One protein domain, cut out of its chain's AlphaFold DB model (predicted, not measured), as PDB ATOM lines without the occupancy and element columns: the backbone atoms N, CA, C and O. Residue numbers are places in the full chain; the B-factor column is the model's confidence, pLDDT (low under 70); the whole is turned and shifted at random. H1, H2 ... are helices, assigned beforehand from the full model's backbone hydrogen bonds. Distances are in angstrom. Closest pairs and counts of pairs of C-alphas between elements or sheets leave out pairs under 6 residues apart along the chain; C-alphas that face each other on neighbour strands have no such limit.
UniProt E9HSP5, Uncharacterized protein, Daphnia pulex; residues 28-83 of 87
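What this domain is: This is residues 28 to 83 of the 87 residues of an uncharacterized protein of Daphnia pulex (UniProt E9HSP5). One long helix, H3, makes one side of a loose rod, and two short helices, H1 and H2, pack one after the other on its later part. Between H2 and H3 the chain makes a long loop, residues 43 to 61, which reaches past the first residue of H3 and then folds back to enter it. The printed part has 56 residues with three named helices, in the order H1, H2, H3, and no named strand; the class is all helix. The whole is loose, with a radius of gyration of the C-alphas of 13.7 A, and spans 46 by 18 by 15 A.

How they stand to each other: H3, residues 62 to 81, touches H2, residues 39 to 42, with residues 71 to 75 alone; the closest C-alphas are those of Ile 41 and Asp 72, 6.4 A apart. H3 touches H1, residues 28 to 35, with residues 75 to 79 alone; the closest C-alphas are those of Ala 29 and Ile 79, 7.0 A apart. H1 and H3 run opposite ways at a shallow tilt of 30 degrees. H1 and H2 only just touch, with 3 pairs of C-alphas within 8 A, and touch only at the corner by their link; the closest C-alphas are those of Ala 33 and Val 39, 5.3 A apart. In H1 and H3 every O i to N i+4 pair is within hydrogen-bond range; H2 is too short for such a pair, and its one O i to N i+3 pair is within range.

Where its parts are: H3, 20 residues, measures 28.0 A from C-alpha 62 at (41.094, 27.272, -16.173) to C-alpha 81 at (57.960, 34.736, -37.262). H1 measures 11.2 A and begins with C-alpha 28 at (51.096, 30.064, -46.815). H2 measures 5.2 A.

The domain as a whole: The C-alphas of Gly 28 and Glu 56 are the two farthest apart, at 46.1 A. The link H1 to H2 is tight, with 3 residues, and the link H2 to H3 is long, with 19. The printed part has no cut, and no printed residue is under 70 in pLDDT.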
ATOM      1  N   GLY A  28      49.999  30.813 -47.437       88.00
ATOM      2  CA  GLY A  28      51.096  30.064 -46.815       88.00
ATOM      3  C   GLY A  28      51.012  30.025 -45.283       88.00
ATOM      4  O   GLY A  28      51.143  28.958 -44.681       88.00
ATOM      5  N   ALA A  29      50.719  31.162 -44.647       88.25
ATOM      6  CA  ALA A  29      50.523  31.273 -43.204       88.25
ATOM      7  C   ALA A  29      49.349  30.409 -42.719       88.25
ATOM      8  O   ALA A  29      49.483  29.672 -41.741       88.25
ATOM      9  N   LEU A  30      48.227  30.416 -43.445       90.06
ATOM     10  CA  LEU A  30      47.060  29.594 -43.118       90.06
ATOM     11  C   LEU A  30      47.314  28.090 -43.304       90.06
ATOM     12  O   LEU A  30      46.793  27.298 -42.519       90.06
ATOM     13  N   ILE A  31      48.136  27.669 -44.273       89.56
ATOM     14  CA  ILE A  31      48.553  26.259 -44.402       89.56
ATOM     15  C   ILE A  31      49.342  25.816 -43.165       89.56
ATOM     16  O   ILE A  31      49.034  24.773 -42.579       89.56
ATOM     17  N   MET A  32      50.315  26.620 -42.722       87.94
ATOM     18  CA  MET A  32      51.078  26.329 -41.504       87.94
ATOM     19  C   MET A  32      50.177  26.294 -40.263       87.94
ATOM     20  O   MET A  32      50.280  25.388 -39.433       87.94
ATOM     21  N   ALA A  33      49.257  27.254 -40.150       91.06
ATOM     22  CA  ALA A  33      48.296  27.312 -39.058       91.06
ATOM     23  C   ALA A  33      47.356  26.100 -39.057       91.06
ATOM     24  O   ALA A  33      47.045  25.565 -37.992       91.06
ATOM     25  N   ARG A  34      46.938  25.609 -40.233       90.31
ATOM     26  CA  ARG A  34      46.083  24.420 -40.370       90.31
ATOM     27  C   ARG A  34      46.759  23.174 -39.817       90.31
ATOM     28  O   ARG A  34      46.124  22.449 -39.054       90.31
ATOM     29  N   ALA A  35      48.044  22.967 -40.113       88.06
ATOM     30  CA  ALA A  35      48.813  21.848 -39.563       88.06
ATOM     31  C   ALA A  35      48.863  21.865 -38.021       88.06
ATOM     32  O   ALA A  35      48.918  20.814 -37.387       88.06
ATOM     33  N   LYS A  36      48.784  23.056 -37.416       89.56
ATOM     34  CA  LYS A  36      48.786  23.263 -35.960       89.56
ATOM     35  C   LYS A  36      47.389  23.449 -35.352       89.56
ATOM     36  O   LYS A  36      47.286  23.694 -34.155       89.56
ATOM     37  N   LYS A  37      46.315  23.334 -36.146       93.38
ATOM     38  CA  LYS A  37      44.925  23.617 -35.733       93.38
ATOM     39  C   LYS A  37      44.741  25.034 -35.159       93.38
ATOM     40  O   LYS A  37      43.992  25.227 -34.213       93.38
ATOM     41  N   LEU A  38      45.424  26.032 -35.714       95.12
ATOM     42  CA  LEU A  38      45.375  27.430 -35.253       95.12
ATOM     43  C   LEU A  38      44.522  28.340 -36.147       95.12
ATOM     44  O   LEU A  38      44.368  29.514 -35.842       95.12
ATOM     45  N   VAL A  39      43.954  27.817 -37.240       94.06
ATOM     46  CA  VAL A  39      43.183  28.621 -38.209       94.06
ATOM     47  C   VAL A  39      42.032  29.363 -37.535       94.06
ATOM     48  O   VAL A  39      41.872  30.551 -37.776       94.06
ATOM     49  N   GLY A  40      41.291  28.700 -36.642       94.75
ATOM     50  CA  GLY A  40      40.167  29.334 -35.954       94.75
ATOM     51  C   GLY A  40      40.582  30.514 -35.074       94.75
ATOM     52  O   GLY A  40      39.884  31.522 -35.041       94.75
ATOM     53  N   ILE A  41      41.746  30.418 -34.429       95.31
ATOM     54  CA  ILE A  41      42.331  31.503 -33.634       95.31
ATOM     55  C   ILE A  41      42.698  32.681 -34.545       95.31
ATOM     56  O   ILE A  41      42.283  33.807 -34.296       95.31
ATOM     57  N   ILE A  42      43.419  32.418 -35.642       92.25
ATOM     58  CA  ILE A  42      43.882  33.461 -36.576       92.25
ATOM     59  C   ILE A  42      42.713  34.166 -37.273       92.25
ATOM     60  O   ILE A  42      42.745  35.377 -37.473       92.25
ATOM     61  N   GLU A  43      41.687  33.416 -37.669       91.50
ATOM     62  CA  GLU A  43      40.506  33.956 -38.349       91.50
ATOM     63  C   GLU A  43      39.459  34.522 -37.373       91.50
ATOM     64  O   GLU A  43      38.454  35.074 -37.815       91.50
ATOM     65  N   GLY A  44      39.670  34.388 -36.059       91.62
ATOM     66  CA  GLY A  44      38.751  34.864 -35.022       91.62
ATOM     67  C   GLY A  44      37.460  34.049 -34.880       91.62
ATOM     68  O   GLY A  44      36.542  34.471 -34.177       91.62
ATOM     69  N   THR A  45      37.364  32.885 -35.528       95.12
ATOM     70  CA  THR A  45      36.212  31.975 -35.401       95.12
ATOM     71  C   THR A  45      36.280  31.114 -34.136       95.12
ATOM     72  O   THR A  45      35.251  30.647 -33.655       95.12
ATOM     73  N   GLU A  46      37.471  30.942 -33.554       95.19
ATOM     74  CA  GLU A  46      37.682  30.337 -32.236       95.19
ATOM     75  C   GLU A  46      37.908  31.438 -31.193       95.19
ATOM     76  O   GLU A  46      39.003  31.982 -31.060       95.19
ATOM     77  N   GLN A  47      36.860  31.772 -30.441       93.88
ATOM     78  CA  GLN A  47      36.912  32.839 -29.442       93.88
ATOM     79  C   GLN A  47      37.538  32.389 -28.124       93.88
ATOM     80  O   GLN A  47      37.454  31.220 -27.737       93.88
ATOM     81  N   LYS A  48      38.115  33.359 -27.404       93.75
ATOM     82  CA  LYS A  48      38.580  33.177 -26.030       93.75
ATOM     83  C   LYS A  48      37.424  32.669 -25.155       93.75
ATOM     84  O   LYS A  48      36.374  33.313 -25.130       93.75
ATOM     85  N   PRO A  49      37.592  31.547 -24.430       93.75
ATOM     86  CA  PRO A  49      36.577  31.059 -23.507       93.75
ATOM     87  C   PRO A  49      36.261  32.098 -22.428       93.75
ATOM     88  O   PRO A  49      37.170  32.733 -21.891       93.75
ATOM     89  N   VAL A  50      34.980  32.234 -22.090       94.81
ATOM     90  CA  VAL A  50      34.539  33.022 -20.931       94.81
ATOM     91  C   VAL A  50      34.990  32.310 -19.660       94.81
ATOM     92  O   VAL A  50      34.874  31.093 -19.575       94.81
ATOM     93  N   GLU A  51      35.520  33.040 -18.685       94.25
ATOM     94  CA  GLU A  51      35.946  32.479 -17.400       94.25
ATOM     95  C   GLU A  51      34.733  31.974 -16.602       94.25
ATOM     96  O   GLU A  51      33.755  32.694 -16.408       94.25
ATOM     97  N   GLU A  52      34.784  30.719 -16.153       94.44
ATOM     98  CA  GLU A  52      33.735  30.099 -15.339       94.44
ATOM     99  C   GLU A  52      34.274  29.846 -13.936       94.44
ATOM    100  O   GLU A  52      35.231  29.085 -13.773       94.44
ATOM    101  N   TYR A  53      33.644  30.441 -12.929       94.62
ATOM    102  CA  TYR A  53      34.015  30.283 -11.526       94.62
ATOM    103  C   TYR A  53      33.031  29.361 -10.803       94.62
ATOM    104  O   TYR A  53      31.845  29.330 -11.135       94.62
ATOM    105  N   ASP A  54      33.526  28.577  -9.850       93.19
ATOM    106  CA  ASP A  54      32.673  27.853  -8.908       93.19
ATOM    107  C   ASP A  54      32.197  28.758  -7.757       93.19
ATOM    108  O   ASP A  54      32.536  29.941  -7.682       93.19
ATOM    109  N   GLU A  55      31.372  28.200  -6.870       94.00
ATOM    110  CA  GLU A  55      30.789  28.913  -5.724       94.00
ATOM    111  C   GLU A  55      31.849  29.414  -4.724       94.00
ATOM    112  O   GLU A  55      31.587  30.345  -3.967       94.00
ATOM    113  N   GLU A  56      33.057  28.847  -4.756       91.81
ATOM    114  CA  GLU A  56      34.201  29.237  -3.922       91.81
ATOM    115  C   GLU A  56      35.097  30.284  -4.615       91.81
ATOM    116  O   GLU A  56      36.112  30.711  -4.060       91.81
ATOM    117  N   GLY A  57      34.734  30.724  -5.828       91.12
ATOM    118  CA  GLY A  57      35.476  31.718  -6.603       91.12
ATOM    119  C   GLY A  57      36.697  31.162  -7.339       91.12
ATOM    120  O   GLY A  57      37.557  31.929  -7.778       91.12
ATOM    121  N   LYS A  58      36.807  29.841  -7.505       90.44
ATOM    122  CA  LYS A  58      37.905  29.201  -8.232       90.44
ATOM    123  C   LYS A  58      37.533  28.978  -9.696       90.44
ATOM    124  O   LYS A  58      36.432  28.554 -10.035       90.44
ATOM    125  N   LEU A  59      38.490  29.247 -10.588       91.62
ATOM    126  CA  LEU A  59      38.301  29.106 -12.031       91.62
ATOM    127  C   LEU A  59      38.148  27.626 -12.425       91.62
ATOM    128  O   LEU A  59      39.122  26.872 -12.509       91.62
ATOM    129  N   LYS A  60      36.916  27.217 -12.715       95.12
ATOM    130  CA  LYS A  60      36.520  25.851 -13.071       95.12
ATOM    131  C   LYS A  60      37.037  25.437 -14.445       95.12
ATOM    132  O   LYS A  60      37.460  24.298 -14.642       95.12
ATOM    133  N   ASN A  61      37.037  26.360 -15.404       93.94
ATOM    134  CA  ASN A  61      37.464  26.098 -16.778       93.94
ATOM    135  C   ASN A  61      38.908  26.543 -17.076       93.94
ATOM    136  O   ASN A  61      39.298  26.621 -18.245       93.94
ATOM    137  N   GLY A  62      39.733  26.740 -16.039       92.88
ATOM    138  CA  GLY A  62      41.094  27.272 -16.173       92.88
ATOM    139  C   GLY A  62      41.989  26.483 -17.127       92.88
ATOM    140  O   GLY A  62      42.779  27.068 -17.858       92.88
ATOM    141  N   ARG A  63      41.808  25.159 -17.227       93.56
ATOM    142  CA  ARG A  63      42.528  24.345 -18.218       93.56
ATOM    143  C   ARG A  63      42.199  24.755 -19.655       93.56
ATOM    144  O   ARG A  63      43.111  24.942 -20.448       93.56
ATOM    145  N   LYS A  64      40.911  24.884 -19.997       93.56
ATOM    146  CA  LYS A  64      40.484  25.281 -21.351       93.56
ATOM    147  C   LYS A  64      40.962  26.693 -21.672       93.56
ATOM    148  O   LYS A  64      41.438  26.933 -22.776       93.56
ATOM    149  N   PHE A  65      40.861  27.586 -20.694       93.56
ATOM    150  CA  PHE A  65      41.312  28.965 -20.802       93.56
ATOM    151  C   PHE A  65      42.819  29.058 -21.080       93.56
ATOM    152  O   PHE A  65      43.223  29.653 -22.076       93.56
ATOM    153  N   ASN A  66      43.645  28.379 -20.278       94.38
ATOM    154  CA  ASN A  66      45.096  28.359 -20.463       94.38
ATOM    155  C   ASN A  66      45.497  27.704 -21.789       94.38
ATOM    156  O   ASN A  66      46.331  28.245 -22.504       94.38
ATOM    157  N   THR A  67      44.857  26.593 -22.177       95.31
ATOM    158  CA  THR A  67      45.102  25.969 -23.487       95.31
ATOM    159  C   THR A  67      44.756  26.907 -24.646       95.31
ATOM    160  O   THR A  67      45.452  26.903 -25.660       95.31
ATOM    161  N   TRP A  68      43.697  27.714 -24.529       95.88
ATOM    162  CA  TRP A  68      43.384  28.718 -25.545       95.88
ATOM    163  C   TRP A  68      44.470  29.802 -25.604       95.88
ATOM    164  O   TRP A  68      44.955  30.093 -26.691       95.88
ATOM    165  N   ILE A  69      44.922  30.320 -24.453       95.94
ATOM    166  CA  ILE A  69      46.008  31.318 -24.376       95.94
ATOM    167  C   ILE A  69      47.302  30.791 -25.006       95.94
ATOM    168  O   ILE A  69      47.951  31.495 -25.775       95.94
ATOM    169  N   GLU A  70      47.682  29.546 -24.721       96.06
ATOM    170  CA  GLU A  70      48.868  28.926 -25.321       96.06
ATOM    171  C   GLU A  70      48.755  28.854 -26.849       96.06
ATOM    172  O   GLU A  70      49.719  29.124 -27.569       96.06
ATOM    173  N   ARG A  71      47.569  28.509 -27.365       96.31
ATOM    174  CA  ARG A  71      47.306  28.449 -28.809       96.31
ATOM    175  C   ARG A  71      47.304  29.834 -29.451       96.31
ATOM    176  O   ARG A  71      47.826  29.965 -30.556       96.31
ATOM    177  N   ASP A  72      46.780  30.844 -28.764       96.50
ATOM    178  CA  ASP A  72      46.840  32.248 -29.179       96.50
ATOM    179  C   ASP A  72      48.287  32.741 -29.298       96.50
ATOM    180  O   ASP A  72      48.705  33.194 -30.365       96.50
ATOM    181  N   ALA A  73      49.111  32.500 -28.276       96.00
ATOM    182  CA  ALA A  73      50.536  32.823 -28.312       96.00
ATOM    183  C   ALA A  73      51.274  32.101 -29.456       96.00
ATOM    184  O   ALA A  73      52.104  32.701 -30.145       96.00
ATOM    185  N   MET A  74      50.954  30.827 -29.714       94.38
ATOM    186  CA  MET A  74      51.515  30.088 -30.852       94.38
ATOM    187  C   MET A  74      51.082  30.666 -32.203       94.38
ATOM    188  O   MET A  74      51.891  30.716 -33.131       94.38
ATOM    189  N   ALA A  75      49.823  31.089 -32.334       94.06
ATOM    190  CA  ALA A  75      49.308  31.710 -33.550       94.06
ATOM    191  C   ALA A  75      49.999  33.056 -33.811       94.06
ATOM    192  O   ALA A  75      50.496  33.284 -34.917       94.06
ATOM    193  N   ALA A  76      50.122  33.894 -32.780       93.00
ATOM    194  CA  ALA A  76      50.849  35.158 -32.844       93.00
ATOM    195  C   ALA A  76      52.324  34.946 -33.213       93.00
ATOM    196  O   ALA A  76      52.836  35.606 -34.115       93.00
ATOM    197  N   GLY A  77      52.996  33.971 -32.589       91.38
ATOM    198  CA  GLY A  77      54.384  33.628 -32.901       91.38
ATOM    199  C   GLY A  77      54.578  33.131 -34.336       91.38
ATOM    200  O   GLY A  77      55.573  33.469 -34.976       91.38
ATOM    201  N   LEU A  78      53.614  32.377 -34.877       89.88
ATOM    202  CA  LEU A  78      53.624  31.946 -36.276       89.88
ATOM    203  C   LEU A  78      53.525  33.144 -37.223       89.88
ATOM    204  O   LEU A  78      54.310  33.225 -38.166       89.88
ATOM    205  N   ILE A  79      52.596  34.070 -36.965       89.88
ATOM    206  CA  ILE A  79      52.414  35.280 -37.777       89.88
ATOM    207  C   ILE A  79      53.660  36.160 -37.686       89.88
ATOM    208  O   ILE A  79      54.234  36.502 -38.715       89.88
ATOM    209  N   TYR A  80      54.128  36.471 -36.479       89.00
ATOM    210  CA  TYR A  80      55.294  37.327 -36.279       89.00
ATOM    211  C   TYR A  80      56.566  36.725 -36.887       89.00
ATOM    212  O   TYR A  80      57.280  37.387 -37.632       89.00
ATOM    213  N   GLY A  81      56.818  35.430 -36.666       87.31
ATOM    214  CA  GLY A  81      57.960  34.736 -37.262       87.31
ATOM    215  C   GLY A  81      57.894  34.645 -38.791       87.31
ATOM    216  O   GLY A  81      58.910  34.392 -39.439       87.31
ATOM    217  N   SER A  82      56.717  34.850 -39.380       87.25
ATOM    218  CA  SER A  82      56.504  34.894 -40.826       87.25
ATOM    219  C   SER A  82      56.769  36.277 -41.437       87.25
ATOM    220  O   SER A  82      56.639  36.435 -42.645       87.25
ATOM    221  N   LEU A  83      57.153  37.281 -40.651       87.50
ATOM    222  CA  LEU A  83      57.550  38.595 -41.159       87.50
ATOM    223  C   LEU A  83      59.042  38.586 -41.539       87.50
ATOM    224  O   LEU A  83      59.843  37.856 -40.940       87.50
TER     225      LEU A  83